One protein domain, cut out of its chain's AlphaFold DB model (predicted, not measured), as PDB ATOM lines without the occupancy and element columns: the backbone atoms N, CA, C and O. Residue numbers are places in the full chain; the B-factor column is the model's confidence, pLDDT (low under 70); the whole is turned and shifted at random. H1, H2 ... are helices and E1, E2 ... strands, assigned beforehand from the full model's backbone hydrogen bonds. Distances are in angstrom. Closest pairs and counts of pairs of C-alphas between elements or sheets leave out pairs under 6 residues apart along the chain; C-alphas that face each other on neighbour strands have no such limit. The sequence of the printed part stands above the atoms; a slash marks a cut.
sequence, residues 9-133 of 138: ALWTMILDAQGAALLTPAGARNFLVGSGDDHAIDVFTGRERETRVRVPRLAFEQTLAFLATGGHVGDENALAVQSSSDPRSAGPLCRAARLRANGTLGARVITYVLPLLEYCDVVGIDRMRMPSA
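Overview. This is residues 9 to 133 of the 138 residues of an uncharacterized protein of Pseudomonas eucalypticola (UniProt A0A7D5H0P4). A strongly twisted sheet of four strands curls round H4, the helix in the core; H1 lies over part of E2, and H2, leading off from E4, packs on H4 with its residues 59 to 63. E5 packs on H4 too, and H3 packs on H2. The 125 printed residues hold, in order, H1 E1 E2 E3 E4 H2 H3 H4 E5; the sheet, E1 E2 E3 E4, is antiparallel. The class is mixed, helices and strands, with under half of the residues in named elements; the whole is compact, radius of gyration of the C-alphas 13.5 A, spanning 35 by 33 by 32 A.

Along the chain. Start with the sheet: E1 is residues 21 to 23, E2 30 to 36 (18.4 A), E3 40 to 45 and E4 51 to 56 (each 16.0 A). Find C-alpha 57 at (283.347, 49.988, 133.877); from there H2 runs 18.4 A to residue 69. H4, residues 110 to 119, is 14.0 A long. H1 is 9 to 16, H3 92 to 96, and E5 123 to 126, ending at (297.092, 61.911, 119.067).

Arrangement. E1 to E4 form a meander, each strand the antiparallel neighbour of the one before. Look for N 22 and O 31 at 3.0 A, N 34 and O 42 at 2.8 A, and N 43 and O 53 at 2.8 A. H4 is on one face, two layers: helix and sheet; C-alphas Leu 22 and Pro 115 are the closest of E1 and H4, 6.5 A. H2 touches H4 about perpendicular, at 80 degrees, closest C-alphas Phe 60 and Val 113, 6.1 A. H2 touches H3, closest C-alphas Gln 62 and Ala 96, 5.9 A. H1 and H4 only just touch, with 3 pairs of C-alphas within 8 A, the closest Ile 14 and Leu 116, 6.3 A. C-alphas Leu 117 and Val 123 are the closest of H4 and E5, 5.7 A. Every O i to N i+4 pair is within hydrogen-bond range in H1, H2 and H3, and 5 of 6 in H4.

Size, cuts and confidence. The C-alphas farthest apart, Glu 48 and Gly 71, are 38.4 A apart. The printed part has no cut; the links H2 to H3 and H3 to H4 are long. No printed residue is under 70 in pLDDT.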
ATOM      1  N   ALA A   9     276.830  60.373 135.384       96.69
ATOM      2  CA  ALA A   9     276.642  61.138 134.152       96.69
ATOM      3  C   ALA A   9     277.618  60.722 133.038       96.69
ATOM      4  O   ALA A   9     277.194  60.515 131.906       96.69
ATOM      5  N   LEU A  10     278.909  60.538 133.354       97.38
ATOM      6  CA  LEU A  10     279.876  60.037 132.371       97.38
ATOM      7  C   LEU A  10     279.527  58.618 131.921       97.38
ATOM      8  O   LEU A  10     279.621  58.307 130.739       97.38
ATOM      9  N   TRP A  11     279.107  57.756 132.846       98.25
ATOM     10  CA  TRP A  11     278.696  56.406 132.486       98.25
ATOM     11  C   TRP A  11     277.488  56.409 131.546       98.25
ATOM     12  O   TRP A  11     277.507  55.689 130.554       98.25
ATOM     13  N   THR A  12     276.490  57.265 131.789       98.00
ATOM     14  CA  THR A  12     275.362  57.461 130.868       98.00
ATOM     15  C   THR A  12     275.835  57.892 129.479       98.00
ATOM     16  O   THR A  12     275.456  57.248 128.512       98.00
ATOM     17  N   MET A  13     276.741  58.872 129.369       97.88
ATOM     18  CA  MET A  13     277.289  59.291 128.065       97.88
ATOM     19  C   MET A  13     278.023  58.157 127.331       97.88
ATOM     20  O   MET A  13     277.887  58.009 126.118       97.88
ATOM     21  N   ILE A  14     278.760  57.312 128.061       98.31
ATOM     22  CA  ILE A  14     279.418  56.128 127.488       98.31
ATOM     23  C   ILE A  14     278.381  55.126 126.962       98.31
ATOM     24  O   ILE A  14     278.579  54.557 125.889       98.31
ATOM     25  N   LEU A  15     277.290  54.892 127.699       98.19
ATOM     26  CA  LEU A  15     276.211  53.995 127.273       98.19
ATOM     27  C   LEU A  15     275.433  54.558 126.072       98.19
ATOM     28  O   LEU A  15     275.074  53.797 125.174       98.19
ATOM     29  N   ASP A  16     275.245  55.876 126.011       97.69
ATOM     30  CA  ASP A  16     274.582  56.569 124.900       97.69
ATOM     31  C   ASP A  16     275.375  56.478 123.583       97.69
ATOM     32  O   ASP A  16     274.812  56.661 122.505       97.69
ATOM     33  N   ALA A  17     276.659  56.101 123.638       97.38
ATOM     34  CA  ALA A  17     277.450  55.783 122.452       97.38
ATOM     35  C   ALA A  17     276.994  54.489 121.743       97.38
ATOM     36  O   ALA A  17     277.547  54.144 120.696       97.38
ATOM     37  N   GLN A  18     276.014  53.747 122.279       97.75
ATOM     38  CA  GLN A  18     275.456  52.548 121.650       97.75
ATOM     39  C   GLN A  18     275.094  52.794 120.174       97.75
ATOM     40  O   GLN A  18     274.355  53.708 119.818       97.75
ATOM     41  N   GLY A  19     275.588  51.921 119.293       96.94
ATOM     42  CA  GLY A  19     275.401  52.022 117.845       96.94
ATOM     43  C   GLY A  19     276.451  52.874 117.126       96.94
ATOM     44  O   GLY A  19     276.543  52.794 115.898       96.94
ATOM     45  N   ALA A  20     277.291  53.626 117.845       97.31
ATOM     46  CA  ALA A  20     278.387  54.377 117.246       97.31
ATOM     47  C   ALA A  20     279.481  53.445 116.699       97.31
ATOM     48  O   ALA A  20     279.820  52.416 117.292       97.31
ATOM     49  N   ALA A  21     280.070  53.826 115.563       97.06
ATOM     50  CA  ALA A  21     281.262  53.188 115.022       97.06
ATOM     51  C   ALA A  21     282.485  54.060 115.330       97.06
ATOM     52  O   ALA A  21     282.638  55.135 114.756       97.06
ATOM     53  N   LEU A  22     283.355  53.593 116.226       97.44
ATOM     54  CA  LEU A  22     284.507  54.356 116.712       97.44
ATOM     55  C   LEU A  22     285.821  53.775 116.190       97.44
ATOM     56  O   LEU A  22     285.937  52.572 115.944       97.44
ATOM     57  N   LEU A  23     286.829  54.632 116.027       96.69
ATOM     58  CA  LEU A  23     288.172  54.234 115.611       96.69
ATOM     59  C   LEU A  23     289.034  53.872 116.816       96.69
ATOM     60  O   LEU A  23     289.075  54.594 117.805       96.69
ATOM     61  N   THR A  24     289.804  52.795 116.691       95.31
ATOM     62  CA  THR A  24     290.865  52.454 117.650       95.31
ATOM     63  C   THR A  24     291.895  53.593 117.780       95.31
ATOM     64  O   THR A  24     292.043  54.382 116.843       95.31
ATOM     65  N   PRO A  25     292.676  53.674 118.877       95.38
ATOM     66  CA  PRO A  25     293.636  54.763 119.088       95.38
ATOM     67  C   PRO A  25     294.710  54.908 118.007       95.38
ATOM     68  O   PRO A  25     295.313  55.961 117.899       95.38
ATOM     69  N   ALA A  26     294.993  53.862 117.228       92.69
ATOM     70  CA  ALA A  26     295.930  53.933 116.105       92.69
ATOM     71  C   ALA A  26     295.256  54.356 114.783       92.69
ATOM     72  O   ALA A  26     295.901  54.360 113.743       92.69
ATOM     73  N   GLY A  27     293.939  54.589 114.775       90.25
ATOM     74  CA  GLY A  27     293.150  54.943 113.589       90.25
ATOM     75  C   GLY A  27     292.952  53.821 112.557       90.25
ATOM     76  O   GLY A  27     292.066  53.916 111.719       90.25
ATOM     77  N   ALA A  28     293.718  52.728 112.622       88.00
ATOM     78  CA  ALA A  28     293.754  51.703 111.573       88.00
ATOM     79  C   ALA A  28     292.524  50.776 111.502       88.00
ATOM     80  O   ALA A  28     292.334  50.070 110.513       88.00
ATOM     81  N   ARG A  29     291.722  50.698 112.569       91.69
ATOM     82  CA  ARG A  29     290.539  49.823 112.658       91.69
ATOM     83  C   ARG A  29     289.403  50.532 113.376       91.69
ATOM     84  O   ARG A  29     289.674  51.354 114.254       91.69
ATOM     85  N   ASN A  30     288.169  50.147 113.062       94.94
ATOM     86  CA  ASN A  30     286.975  50.550 113.796       94.94
ATOM     87  C   ASN A  30     286.390  49.398 114.633       94.94
ATOM     88  O   ASN A  30     286.790  48.237 114.503       94.94
ATOM     89  N   PHE A  31     285.456  49.746 115.510       96.88
ATOM     90  CA  PHE A  31     284.601  48.829 116.256       96.88
ATOM     91  C   PHE A  31     283.205  49.441 116.403       96.88
ATOM     92  O   PHE A  31     283.050  50.658 116.315       96.88
ATOM     93  N   LEU A  32     282.191  48.598 116.597       98.06
ATOM     94  CA  LEU A  32     280.825  49.038 116.881       98.06
ATOM     95  C   LEU A  32     280.584  48.998 118.389       98.06
ATOM     96  O   LEU A  32     280.871  47.986 119.029       98.06
ATOM     97  N   VAL A  33     280.028  50.067 118.942       98.25
ATOM     98  CA  VAL A  33     279.586  50.104 120.336       98.25
ATOM     99  C   VAL A  33     278.247  49.375 120.455       98.25
ATOM    100  O   VAL A  33     277.295  49.657 119.727       98.25
ATOM    101  N   GLY A  34     278.205  48.382 121.333       98.00
ATOM    102  CA  GLY A  34     277.026  47.592 121.658       98.00
ATOM    103  C   GLY A  34     276.225  48.181 122.812       98.00
ATOM    104  O   GLY A  34     276.437  49.319 123.220       98.00
ATOM    105  N   SER A  35     275.306  47.382 123.348       97.19
ATOM    106  CA  SER A  35     274.613  47.723 124.585       97.19
ATOM    107  C   SER A  35     275.530  47.571 125.798       97.19
ATOM    108  O   SER A  35     276.538  46.858 125.773       97.19
ATOM    109  N   GLY A  36     275.166  48.232 126.888       97.38
ATOM    110  CA  GLY A  36     275.829  48.088 128.174       97.38
ATOM    111  C   GLY A  36     274.842  48.110 129.331       97.38
ATOM    112  O   GLY A  36     273.636  48.245 129.144       97.38
ATOM    113  N   ASP A  37     275.386  47.946 130.526       97.50
ATOM    114  CA  ASP A  37     274.697  48.056 131.805       97.50
ATOM    115  C   ASP A  37     275.568  48.827 132.805       97.50
ATOM    116  O   ASP A  37     276.575  49.435 132.442       97.50
ATOM    117  N   ASP A  38     275.202  48.804 134.085       96.62
ATOM    118  CA  ASP A  38     275.914  49.523 135.148       96.62
ATOM    119  C   ASP A  38     277.375  49.083 135.337       96.62
ATOM    120  O   ASP A  38     278.167  49.800 135.959       96.62
ATOM    121  N   HIS A  39     277.747  47.912 134.815       96.94
ATOM    122  CA  HIS A  39     279.033  47.277 135.074       96.94
ATOM    123  C   HIS A  39     279.916  47.146 133.841       96.94
ATOM    124  O   HIS A  39     281.135  47.020 133.992       96.94
ATOM    125  N   ALA A  40     279.350  47.127 132.636       97.81
ATOM    126  CA  ALA A  40     280.125  46.977 131.414       97.81
ATOM    127  C   ALA A  40     279.376  47.467 130.174       97.81
ATOM    128  O   ALA A  40     278.152  47.466 130.134       97.81
ATOM    129  N   ILE A  41     280.135  47.774 129.127       98.44
ATOM    130  CA  ILE A  41     279.620  48.015 127.780       98.44
ATOM    131  C   ILE A  41     280.199  46.985 126.814       98.44
ATOM    132  O   ILE A  41     281.373  46.612 126.904       98.44
ATOM    133  N   ASP A  42     279.376  46.482 125.904       98.31
ATOM    134  CA  ASP A  42     279.836  45.600 124.844       98.31
ATOM    135  C   ASP A  42     280.405  46.405 123.680       98.31
ATOM    136  O   ASP A  42     279.895  47.458 123.309       98.31
ATOM    137  N   VAL A  43     281.446  45.876 123.049       97.94
ATOM    138  CA  VAL A  43     281.918  46.347 121.750       97.94
ATOM    139  C   VAL A  43     282.065  45.167 120.806       97.94
ATOM    140  O   VAL A  43     282.442  44.066 121.211       97.94
ATOM    141  N   PHE A  44     281.781  45.395 119.533       97.62
ATOM    142  CA  PHE A  44     281.861  44.391 118.487       97.62
ATOM    143  C   PHE A  44     282.988  44.731 117.520       97.62
ATOM    144  O   PHE A  44     283.101  45.848 117.012       97.62
ATOM    145  N   THR A  45     283.842  43.744 117.286       93.88
ATOM    146  CA  THR A  45     285.108  43.879 116.564       93.88
ATOM    147  C   THR A  45     285.239  42.782 115.511       93.88
ATOM    148  O   THR A  45     284.426  41.857 115.452       93.88
ATOM    149  N   GLY A  46     286.267  42.882 114.670       87.62
ATOM    150  CA  GLY A  46     286.430  42.008 113.507       87.62
ATOM    151  C   GLY A  46     285.745  42.584 112.270       87.62
ATOM    152  O   GLY A  46     284.997  43.559 112.354       87.62
ATOM    153  N   ARG A  47     286.042  42.003 111.104       81.69
ATOM    154  CA  ARG A  47     285.572  42.518 109.808       81.69
ATOM    155  C   ARG A  47     284.045  42.521 109.716       81.69
ATOM    156  O   ARG A  47     283.475  43.466 109.183       81.69
ATOM    157  N   GLU A  48     283.415  41.500 110.287       85.12
ATOM    158  CA  GLU A  48     281.962  41.308 110.275       85.12
ATOM    159  C   GLU A  48     281.316  41.586 111.642       85.12
ATOM    160  O   GLU A  48     280.156  41.259 111.860       85.12
ATOM    161  N   ARG A  49     282.047  42.224 112.575       89.25
ATOM    162  CA  ARG A  49     281.562  42.541 113.938       89.25
ATOM    163  C   ARG A  49     281.152  41.304 114.755       89.25
ATOM    164  O   ARG A  49     280.377  41.400 115.700       89.25
ATOM    165  N   GLU A  50     281.712  40.147 114.422       90.19
ATOM    166  CA  GLU A  50     281.413  38.857 115.055       90.19
ATOM    167  C   GLU A  50     282.019  38.701 116.460       90.19
ATOM    168  O   GLU A  50     281.530  37.925 117.280       90.19
ATOM    169  N   THR A  51     283.091  39.440 116.765       94.12
ATOM    170  CA  THR A  51     283.817  39.289 118.028       94.12
ATOM    171  C   THR A  51     283.330  40.310 119.043       94.12
ATOM    172  O   THR A  51     283.700  41.486 118.981       94.12
ATOM    173  N   ARG A  52     282.546  39.843 120.018       96.12
ATOM    174  CA  ARG A  52     282.113  40.633 121.176       96.12
ATOM    175  C   ARG A  52     283.219  40.716 122.227       96.12
ATOM    176  O   ARG A  52     283.718  39.698 122.702       96.12
ATOM    177  N   VAL A  53     283.551  41.933 122.643       96.06
ATOM    178  CA  VAL A  53     284.404  42.217 123.800       96.06
ATOM    179  C   VAL A  53     283.575  42.989 124.813       96.06
ATOM    180  O   VAL A  53     283.061  44.059 124.512       96.06
ATOM    181  N   ARG A  54     283.464  42.460 126.030       96.81
ATOM    182  CA  ARG A  54     282.773  43.141 127.125       96.81
ATOM    183  C   ARG A  54     283.772  43.977 127.919       96.81
ATOM    184  O   ARG A  54     284.673  43.426 128.553       96.81
ATOM    185  N   VAL A  55     283.646  45.298 127.837       97.94
ATOM    186  CA  VAL A  55     284.552  46.271 128.454       97.94
ATOM    187  C   VAL A  55     283.992  46.672 129.821       97.94
ATOM    188  O   VAL A  55     282.952  47.326 129.880       97.94
ATOM    189  N   PRO A  56     284.635  46.278 130.933       97.44
ATOM    190  CA  PRO A  56     284.121  46.577 132.263       97.44
ATOM    191  C   PRO A  56     284.271  48.065 132.586       97.44
ATOM    192  O   PRO A  56     285.294  48.668 132.266       97.44
ATOM    193  N   ARG A  57     283.306  48.628 133.316       97.75
ATOM    194  CA  ARG A  57     283.347  49.988 133.877       97.75
ATOM    195  C   ARG A  57     284.643  50.260 134.643       97.75
ATOM    196  O   ARG A  57     285.251  51.313 134.479       97.75
ATOM    197  N   LEU A  58     285.129  49.260 135.380       97.00
ATOM    198  CA  LEU A  58     286.399  49.317 136.107       97.00
ATOM    199  C   LEU A  58     287.598  49.675 135.205       97.00
ATOM    200  O   LEU A  58     288.509  50.364 135.651       97.00
ATOM    201  N   ALA A  59     287.600  49.262 133.934       98.25
ATOM    202  CA  ALA A  59     288.679  49.606 133.005       98.25
ATOM    203  C   ALA A  59     288.727  51.112 132.702       98.25
ATOM    204  O   ALA A  59     289.813  51.677 132.554       98.25
ATOM    205  N   PHE A  60     287.563  51.766 132.635       98.38
ATOM    206  CA  PHE A  60     287.457  53.218 132.478       98.38
ATOM    207  C   PHE A  60     287.940  53.924 133.743       98.38
ATOM    208  O   PHE A  60     288.769  54.824 133.664       98.38
ATOM    209  N   GLU A  61     287.499  53.461 134.914       97.56
ATOM    210  CA  GLU A  61     287.920  54.006 136.211       97.56
ATOM    211  C   GLU A  61     289.439  53.931 136.389       97.56
ATOM    212  O   GLU A  61     290.076  54.930 136.717       97.56
ATOM    213  N   GLN A  62     290.039  52.777 136.094       97.44
ATOM    214  CA  GLN A  62     291.487  52.580 136.164       97.44
ATOM    215  C   GLN A  62     292.247  53.424 135.141       97.44
ATOM    216  O   GLN A  62     293.343  53.893 135.436       97.44
ATOM    217  N   THR A  63     291.674  53.634 133.955       98.25
ATOM    218  CA  THR A  63     292.259  54.494 132.917       98.25
ATOM    219  C   THR A  63     292.304  55.949 133.375       98.25
ATOM    220  O   THR A  63     293.372  56.557 133.360       98.25
ATOM    221  N   LEU A  64     291.177  56.491 133.850       97.94
ATOM    222  CA  LEU A  64     291.098  57.872 134.329       97.94
ATOM    223  C   LEU A  64     291.964  58.096 135.572       97.94
ATOM    224  O   LEU A  64     292.691  59.084 135.645       97.94
ATOM    225  N   ALA A  65     291.950  57.151 136.518       96.25
ATOM    226  CA  ALA A  65     292.799  57.209 137.701       96.25
ATOM    227  C   ALA A  65     294.290  57.191 137.332       96.25
ATOM    228  O   ALA A  65     295.062  57.981 137.876       96.25
ATOM    229  N   PHE A  66     294.703  56.335 136.392       97.25
ATOM    230  CA  PHE A  66     296.087  56.284 135.923       97.25
ATOM    231  C   PHE A  66     296.519  57.618 135.302       97.25
ATOM    232  O   PHE A  66     297.554  58.163 135.680       97.25
ATOM    233  N   LEU A  67     295.722  58.166 134.380       97.44
ATOM    234  CA  LEU A  67     296.063  59.425 133.718       97.44
ATOM    235  C   LEU A  67     296.118  60.594 134.712       97.44
ATOM    236  O   LEU A  67     297.057  61.386 134.678       97.44
ATOM    237  N   ALA A  68     295.162  60.663 135.643       95.88
ATOM    238  CA  ALA A  68     295.094  61.738 136.627       95.88
ATOM    239  C   ALA A  68     296.251  61.685 137.632       95.88
ATOM    240  O   ALA A  68     296.884  62.703 137.899       95.88
ATOM    241  N   THR A  69     296.552  60.502 138.178       94.94
ATOM    242  CA  THR A  69     297.660  60.324 139.135       94.94
ATOM    243  C   THR A  69     299.030  60.529 138.493       94.94
ATOM    244  O   THR A  69     299.943  61.003 139.163       94.94
ATOM    245  N   GLY A  70     299.170  60.214 137.202       94.00
ATOM    246  CA  GLY A  70     300.382  60.462 136.422       94.00
ATOM    247  C   GLY A  70     300.547  61.901 135.925       94.00
ATOM    248  O   GLY A  70     301.577  62.203 135.331       94.00
ATOM    249  N   GLY A  71     299.565  62.786 136.141       95.00
ATOM    250  CA  GLY A  71     299.616  64.166 135.649       95.00
ATOM    251  C   GLY A  71     299.516  64.286 134.124       95.00
ATOM    252  O   GLY A  71     299.984  65.267 133.559       95.00
ATOM    253  N   HIS A  72     298.914  63.304 133.451       96.69
ATOM    254  CA  HIS A  72     298.737  63.288 131.997       96.69
ATOM    255  C   HIS A  72     297.541  64.152 131.579       96.69
ATOM    256  O   HIS A  72     296.548  63.627 131.082       96.69
ATOM    257  N   VAL A  73     297.609  65.457 131.850       96.56
ATOM    258  CA  VAL A  73     296.562  66.448 131.554       96.56
ATOM    259  C   VAL A  73     297.083  67.418 130.498       96.56
ATOM    260  O   VAL A  73     298.172  67.955 130.678       96.56
ATOM    261  N   GLY A  74     296.311  67.648 129.434       96.56
ATOM    262  CA  GLY A  74     296.765  68.419 128.270       96.56
ATOM    263  C   GLY A  74     297.682  67.623 127.333       96.56
ATOM    264  O   GLY A  74     298.318  66.638 127.731       96.56
ATOM    265  N   ASP A  75     297.717  68.026 126.064       95.69
ATOM    266  CA  ASP A  75     298.445  67.335 124.997       95.69
ATOM    267  C   ASP A  75     299.965  67.359 125.215       95.69
ATOM    268  O   ASP A  75     300.668  66.404 124.869       95.69
ATOM    269  N   GLU A  76     300.479  68.385 125.892       95.56
ATOM    270  CA  GLU A  76     301.884  68.502 126.268       95.56
ATOM    271  C   GLU A  76     302.336  67.405 127.249       95.56
ATOM    272  O   GLU A  76     303.517  67.047 127.280       95.56
ATOM    273  N   ASN A  77     301.396  66.819 128.003       96.38
ATOM    274  CA  ASN A  77     301.643  65.732 128.955       96.38
ATOM    275  C   ASN A  77     301.171  64.363 128.434       96.38
ATOM    276  O   ASN A  77     301.016  63.409 129.211       96.38
ATOM    277  N   ALA A  78     300.954  64.246 127.121       96.69
ATOM    278  CA  ALA A  78     300.450  63.036 126.498       96.69
ATOM    279  C   ALA A  78     301.380  61.824 126.675       96.69
ATOM    280  O   ALA A  78     302.595  61.857 126.452       96.69
ATOM    281  N   LEU A  79     300.758  60.695 126.995       97.00
ATOM    282  CA  LEU A  79     301.391  59.402 127.207       97.00
ATOM    283  C   LEU A  79     301.176  58.492 126.002       97.00
ATOM    284  O   LEU A  79     300.059  58.330 125.520       97.00
ATOM    285  N   ALA A  80     302.230  57.798 125.583       96.44
ATOM    286  CA  ALA A  80     302.134  56.735 124.592       96.44
ATOM    287  C   ALA A  80     301.212  55.586 125.059       96.44
ATOM    288  O   ALA A  80     301.449  54.961 126.094       96.44
ATOM    289  N   VAL A  81     300.200  55.237 124.258       95.31
ATOM    290  CA  VAL A  81     299.193  54.213 124.597       95.31
ATOM    291  C   VAL A  81     299.815  52.814 124.709       95.31
ATOM    292  O   VAL A  81     299.426  52.030 125.577       95.31
ATOM    293  N   GLN A  82     300.762  52.483 123.816       92.88
ATOM    294  CA  GLN A  82     301.553  51.234 123.815       92.88
ATOM    295  C   GLN A  82     300.736  49.965 124.141       92.88
ATOM    296  O   GLN A  82     301.080  49.162 125.015       92.88
ATOM    297  N   SER A  83     299.611  49.772 123.448       93.00
ATOM    298  CA  SER A  83     298.734  48.630 123.716       93.00
ATOM    299  C   SER A  83     299.265  47.331 123.091       93.00
ATOM    300  O   SER A  83     299.536  47.283 121.894       93.00
ATOM    301  N   SER A  84     299.337  46.247 123.869       93.19
ATOM    302  CA  SER A  84     299.771  44.915 123.405       93.19
ATOM    303  C   SER A  84     298.780  43.832 123.818       93.19
ATOM    304  O   SER A  84     298.149  43.940 124.869       93.19
ATOM    305  N   SER A  85     298.625  42.780 123.013       90.31
ATOM    306  CA  SER A  85     297.859  41.597 123.426       90.31
ATOM    307  C   SER A  85     298.592  40.819 124.526       90.31
ATOM    308  O   SER A  85     297.956  40.498 125.527       90.31
ATOM    309  N   ASP A  86     299.915  40.612 124.399       92.06
ATOM    310  CA  ASP A  86     300.755  40.057 125.476       92.06
ATOM    311  C   ASP A  86     300.862  41.092 126.613       92.06
ATOM    312  O   ASP A  86     301.415  42.179 126.388       92.06
ATOM    313  N   PRO A  87     300.360  40.789 127.827       88.62
ATOM    314  CA  PRO A  87     300.442  41.696 128.967       88.62
ATOM    315  C   PRO A  87     301.880  42.086 129.346       88.62
ATOM    316  O   PRO A  87     302.098  43.195 129.835       88.62
ATOM    317  N   ARG A  88     302.872  41.222 129.096       88.81
ATOM    318  CA  ARG A  88     304.289  41.493 129.403       88.81
ATOM    319  C   ARG A  88     304.880  42.574 128.502       88.81
ATOM    320  O   ARG A  88     305.764  43.304 128.935       88.81
ATOM    321  N   SER A  89     304.338  42.735 127.299       92.31
ATOM    322  CA  SER A  89     304.751  43.767 126.339       92.31
ATOM    323  C   SER A  89     303.826  44.989 126.340       92.31
ATOM    324  O   SER A  89     304.023  45.907 125.552       92.31
ATOM    325  N   ALA A  90     302.787  45.004 127.181       94.19
ATOM    326  CA  ALA A  90     301.864  46.130 127.276       94.19
ATOM    327  C   ALA A  90     302.485  47.292 128.063       94.19
ATOM    328  O   ALA A  90     303.058  47.068 129.133       94.19
ATOM    329  N   GLY A  91     302.309  48.515 127.557       95.25
ATOM    330  CA  GLY A  91     302.660  49.746 128.261       95.25
ATOM    331  C   GLY A  91     301.824  49.965 129.531       95.25
ATOM    332  O   GLY A  91     300.824  49.269 129.752       95.25
ATOM    333  N   PRO A  92     302.212  50.929 130.379       95.94
ATOM    334  CA  PRO A  92     301.671  51.075 131.729       95.94
ATOM    335  C   PRO A  92     300.163  51.364 131.739       95.94
ATOM    336  O   PRO A  92     299.428  50.684 132.453       95.94
ATOM    337  N   LEU A  93     299.675  52.247 130.863       97.12
ATOM    338  CA  LEU A  93     298.243  52.533 130.730       97.12
ATOM    339  C   LEU A  93     297.440  51.292 130.318       97.12
ATOM    340  O   LEU A  93     296.396  50.971 130.882       97.12
ATOM    341  N   CYS A  94     297.964  50.541 129.350       97.12
ATOM    342  CA  CYS A  94     297.338  49.322 128.864       97.12
ATOM    343  C   CYS A  94     297.288  48.209 129.931       97.12
ATOM    344  O   CYS A  94     296.407  47.345 129.864       97.12
ATOM    345  N   ARG A  95     298.242  48.191 130.872       96.50
ATOM    346  CA  ARG A  95     298.240  47.292 132.036       96.50
ATOM    347  C   ARG A  95     297.252  47.760 133.099       96.50
ATOM    348  O   ARG A  95     296.487  46.932 133.581       96.50
ATOM    349  N   ALA A  96     297.235  49.058 133.400       96.44
ATOM    350  CA  ALA A  96     296.315  49.652 134.362       96.44
ATOM    351  C   ALA A  96     294.857  49.370 133.980       96.44
ATOM    352  O   ALA A  96     294.126  48.793 134.773       96.44
ATOM    353  N   ALA A  97     294.474  49.643 132.730       97.25
ATOM    354  CA  ALA A  97     293.102  49.468 132.249       97.25
ATOM    355  C   ALA A  97     292.605  48.011 132.204       97.25
ATOM    356  O   ALA A  97     291.407  47.772 132.091       97.25
ATOM    357  N   ARG A  98     293.506  47.019 132.214       96.00
ATOM    358  CA  ARG A  98     293.130  45.593 132.183       96.00
ATOM    359  C   ARG A  98     293.227  44.920 133.547       96.00
ATOM    360  O   ARG A  98     293.093  43.698 133.609       96.00
ATOM    361  N   LEU A  99     293.542  45.658 134.606       95.31
ATOM    362  CA  LEU A  99     293.726  45.079 135.926       95.31
ATOM    363  C   LEU A  99     292.363  44.652 136.488       95.31
ATOM    364  O   LEU A  99     291.447  45.449 136.648       95.31
ATOM    365  N   ARG A 100     292.196  43.368 136.787       93.31
ATOM    366  CA  ARG A 100     290.966  42.857 137.400       93.31
ATOM    367  C   ARG A 100     290.966  43.127 138.903       93.31
ATOM    368  O   ARG A 100     292.020  43.280 139.513       93.31
ATOM    369  N   ALA A 101     289.784  43.072 139.518       90.50
ATOM    370  CA  ALA A 101     289.620  43.239 140.965       90.50
ATOM    371  C   ALA A 101     290.451  42.243 141.803       90.50
ATOM    372  O   ALA A 101     290.871  42.566 142.905       90.50
ATOM    373  N   ASN A 102     290.741  41.052 141.270       91.94
ATOM    374  CA  ASN A 102     291.591  40.051 141.923       91.94
ATOM    375  C   ASN A 102     293.105  40.253 141.682       91.94
ATOM    376  O   ASN A 102     293.887  39.343 141.937       91.94
ATOM    377  N   GLY A 103     293.518  41.390 141.113       91.06
ATOM    378  CA  GLY A 103     294.918  41.717 140.827       91.06
ATOM    379  C   GLY A 103     295.504  41.056 139.574       91.06
ATOM    380  O   GLY A 103     296.651  41.324 139.221       91.06
ATOM    381  N   THR A 104     294.747  40.212 138.866       92.56
ATOM    382  CA  THR A 104     295.214  39.584 137.615       92.56
ATOM    383  C   THR A 104     295.000  40.491 136.405       92.56
ATOM    384  O   THR A 104     294.129  41.358 136.403       92.56
ATOM    385  N   LEU A 105     295.768  40.277 135.333       92.19
ATOM    386  CA  LEU A 105     295.598  41.018 134.082       92.19
ATOM    387  C   LEU A 105     294.553  40.342 133.182       92.19
ATOM    388  O   LEU A 105     294.594  39.134 132.943       92.19
ATOM    389  N   GLY A 106     293.611  41.137 132.683       91.56
ATOM    390  CA  GLY A 106     292.566  40.735 131.751       91.56
ATOM    391  C   GLY A 106     292.915  40.967 130.281       91.56
ATOM    392  O   GLY A 106     294.079  41.046 129.884       91.56
ATOM    393  N   ALA A 107     291.870  41.063 129.458       92.12
ATOM    394  CA  ALA A 107     291.999  41.314 128.028       92.12
ATOM    395  C   ALA A 107     292.502  42.738 127.733       92.12
ATOM    396  O   ALA A 107     292.390  43.652 128.550       92.12
ATOM    397  N   ARG A 108     293.032  42.948 126.524       95.12
ATOM    398  CA  ARG A 108     293.379  44.288 126.037       95.12
ATOM    399  C   ARG A 108     292.110  45.096 125.771       95.12
ATOM    400  O   ARG A 108     291.488  44.920 124.728       95.12
ATOM    401  N   VAL A 109     291.780  46.004 126.684       96.81
ATOM    402  CA  VAL A 109     290.576  46.849 126.595       96.81
ATOM    403  C   VAL A 109     290.862  48.327 126.333       96.81
ATOM    404  O   VAL A 109     289.983  49.024 125.841       96.81
ATOM    405  N   ILE A 110     292.096  48.803 126.556       97.44
ATOM    406  CA  ILE A 110     292.458  50.221 126.350       97.44
ATOM    407  C   ILE A 110     292.190  50.710 124.914       97.44
ATOM    408  O   ILE A 110     291.887  51.874 124.685       97.44
ATOM    409  N   THR A 111     292.240  49.788 123.948       96.62
ATOM    410  CA  THR A 111     291.921  50.015 122.532       96.62
ATOM    411  C   THR A 111     290.465  50.449 122.296       96.62
ATOM    412  O   THR A 111     290.178  51.012 121.246       96.62
ATOM    413  N   TYR A 112     289.568  50.197 123.250       97.88
ATOM    414  CA  TYR A 112     288.148  50.559 123.187       97.88
ATOM    415  C   TYR A 112     287.778  51.602 124.242       97.88
ATOM    416  O   TYR A 112     286.944  52.461 123.982       97.88
ATOM    417  N   VAL A 113     288.441  51.562 125.404       98.50
ATOM    418  CA  VAL A 113     288.241  52.542 126.480       98.50
ATOM    419  C   VAL A 113     288.588  53.955 126.013       98.50
ATOM    420  O   VAL A 113     287.777  54.851 126.203       98.50
ATOM    421  N   LEU A 114     289.749  54.165 125.375       98.38
ATOM    422  CA  LEU A 114     290.164  55.519 124.988       98.38
ATOM    423  C   LEU A 114     289.219  56.165 123.965       98.38
ATOM    424  O   LEU A 114     288.790  57.278 124.230       98.38
ATOM    425  N   PRO A 115     288.815  55.508 122.859       98.44
ATOM    426  CA  PRO A 115     287.888  56.139 121.916       98.44
ATOM    427  C   PRO A 115     286.491  56.394 122.495       98.44
ATOM    428  O   PRO A 115     285.834  57.335 122.076       98.44
ATOM    429  N   LEU A 116     286.029  55.586 123.458       98.62
ATOM    430  CA  LEU A 116     284.771  55.851 124.170       98.62
ATOM    431  C   LEU A 116     284.889  57.052 125.119       98.62
ATOM    432  O   LEU A 116     283.951  57.832 125.231       98.62
ATOM    433  N   LEU A 117     286.034  57.217 125.786       98.50
ATOM    434  CA  LEU A 117     286.305  58.402 126.602       98.50
ATOM    435  C   LEU A 117     286.485  59.659 125.741       98.50
ATOM    436  O   LEU A 117     286.014  60.721 126.127       98.50
ATOM    437  N   GLU A 118     287.121  59.538 124.576       98.31
ATOM    438  CA  GLU A 118     287.271  60.633 123.611       98.31
ATOM    439  C   GLU A 118     285.921  61.035 123.017       98.31
ATOM    440  O   GLU A 118     285.636  62.218 122.910       98.31
ATOM    441  N   TYR A 119     285.043  60.072 122.715       97.94
ATOM    442  CA  TYR A 119     283.662  60.355 122.304       97.94
ATOM    443  C   TYR A 119     282.894  61.199 123.338       97.94
ATOM    444  O   TYR A 119     281.977  61.928 122.976       97.94
ATOM    445  N   CYS A 120     283.268  61.098 124.616       97.62
ATOM    446  CA  CYS A 120     282.685  61.869 125.713       97.62
ATOM    447  C   CYS A 120     283.490  63.139 126.060       97.62
ATOM    448  O   CYS A 120     283.282  63.684 127.144       97.62
ATOM    449  N   ASP A 121     284.444  63.554 125.220       97.19
ATOM    450  CA  ASP A 121     285.349  64.694 125.446       97.19
ATOM    451  C   ASP A 121     286.151  64.613 126.767       97.19
ATOM    452  O   ASP A 121     286.475  65.622 127.391       97.19
ATOM    453  N   VAL A 122     286.470  63.397 127.238       98.00
ATOM    454  CA  VAL A 122     287.226  63.184 128.492       98.00
ATOM    455  C   VAL A 122     288.728  63.037 128.254       98.00
ATOM    456  O   VAL A 122     289.537  63.404 129.111       98.00
ATOM    457  N   VAL A 123     289.116  62.460 127.118       98.38
ATOM    458  CA  VAL A 123     290.522  62.268 126.739       98.38
ATOM    459  C   VAL A 123     290.741  62.703 125.304       98.38
ATOM    460  O   VAL A 123     289.883  62.467 124.456       98.38
ATOM    461  N   GLY A 124     291.925  63.230 125.024       98.00
ATOM    462  CA  GLY A 124     292.403  63.413 123.662       98.00
ATOM    463  C   GLY A 124     293.236  62.219 123.204       98.00
ATOM    464  O   GLY A 124     293.830  61.494 124.019       98.00
ATOM    465  N   ILE A 125     293.279  61.984 121.891       98.25
ATOM    466  CA  ILE A 125     294.137  60.968 121.274       98.25
ATOM    467  C   ILE A 125     294.887  61.563 120.081       98.25
ATOM    468  O   ILE A 125     294.313  61.821 119.020       98.25
ATOM    469  N   ASP A 126     296.210  61.649 120.200       97.06
ATOM    470  CA  ASP A 126     297.092  61.911 119.067       97.06
ATOM    471  C   ASP A 126     297.309  60.606 118.293       97.06
ATOM    472  O   ASP A 126     298.117  59.742 118.660       97.06
ATOM    473  N   ARG A 127     296.543  60.470 117.207       95.06
ATOM    474  CA  ARG A 127     296.618  59.344 116.268       95.06
ATOM    475  C   ARG A 127     297.746  59.481 115.244       95.06
ATOM    476  O   ARG A 127     298.055  58.494 114.581       95.06
ATOM    477  N   MET A 128     298.324  60.673 115.086       92.75
ATOM    478  CA  MET A 128     299.395  60.936 114.121       92.75
ATOM    479  C   MET A 128     300.757  60.488 114.658       92.75
ATOM    480  O   MET A 128     301.649  60.137 113.883       92.75
ATOM    481  N   ARG A 129     300.916  60.437 115.984       90.19
ATOM    482  CA  ARG A 129     302.102  59.885 116.641       90.19
ATOM    483  C   ARG A 129     302.154  58.355 116.564       90.19
ATOM    484  O   ARG A 129     301.137  57.667 116.638       90.19
ATOM    485  N   MET A 130     303.368  57.803 116.468       87.56
ATOM    486  CA  MET A 130     303.619  56.359 116.544       87.56
ATOM    487  C   MET A 130     304.596  56.014 117.682       87.56
ATOM    488  O   MET A 130     305.759  56.411 117.617       87.56
ATOM    489  N   PRO A 131     304.168  55.255 118.712       89.88
ATOM    490  CA  PRO A 131     302.785  54.836 118.981       89.88
ATOM    491  C   PRO A 131     301.867  56.041 119.245       89.88
ATOM    492  O   PRO A 131     302.353  57.097 119.647       89.88
ATOM    493  N   SER A 132     300.553  55.868 119.067       95.56
ATOM    494  CA  SER A 132     299.591  56.920 119.406       95.56
ATOM    495  C   SER A 132     299.670  57.285 120.885       95.56
ATOM    496  O   SER A 132     300.083  56.462 121.716       95.56
ATOM    497  N   ALA A 133     299.301  58.520 121.208       97.38
ATOM    498  CA  ALA A 133     299.363  59.053 122.564       97.38
ATOM    499  C   ALA A 133     298.004  59.579 123.035       97.38
ATOM    500  O   ALA A 133     297.121  59.830 122.222       97.38
TER     501      ALA A 133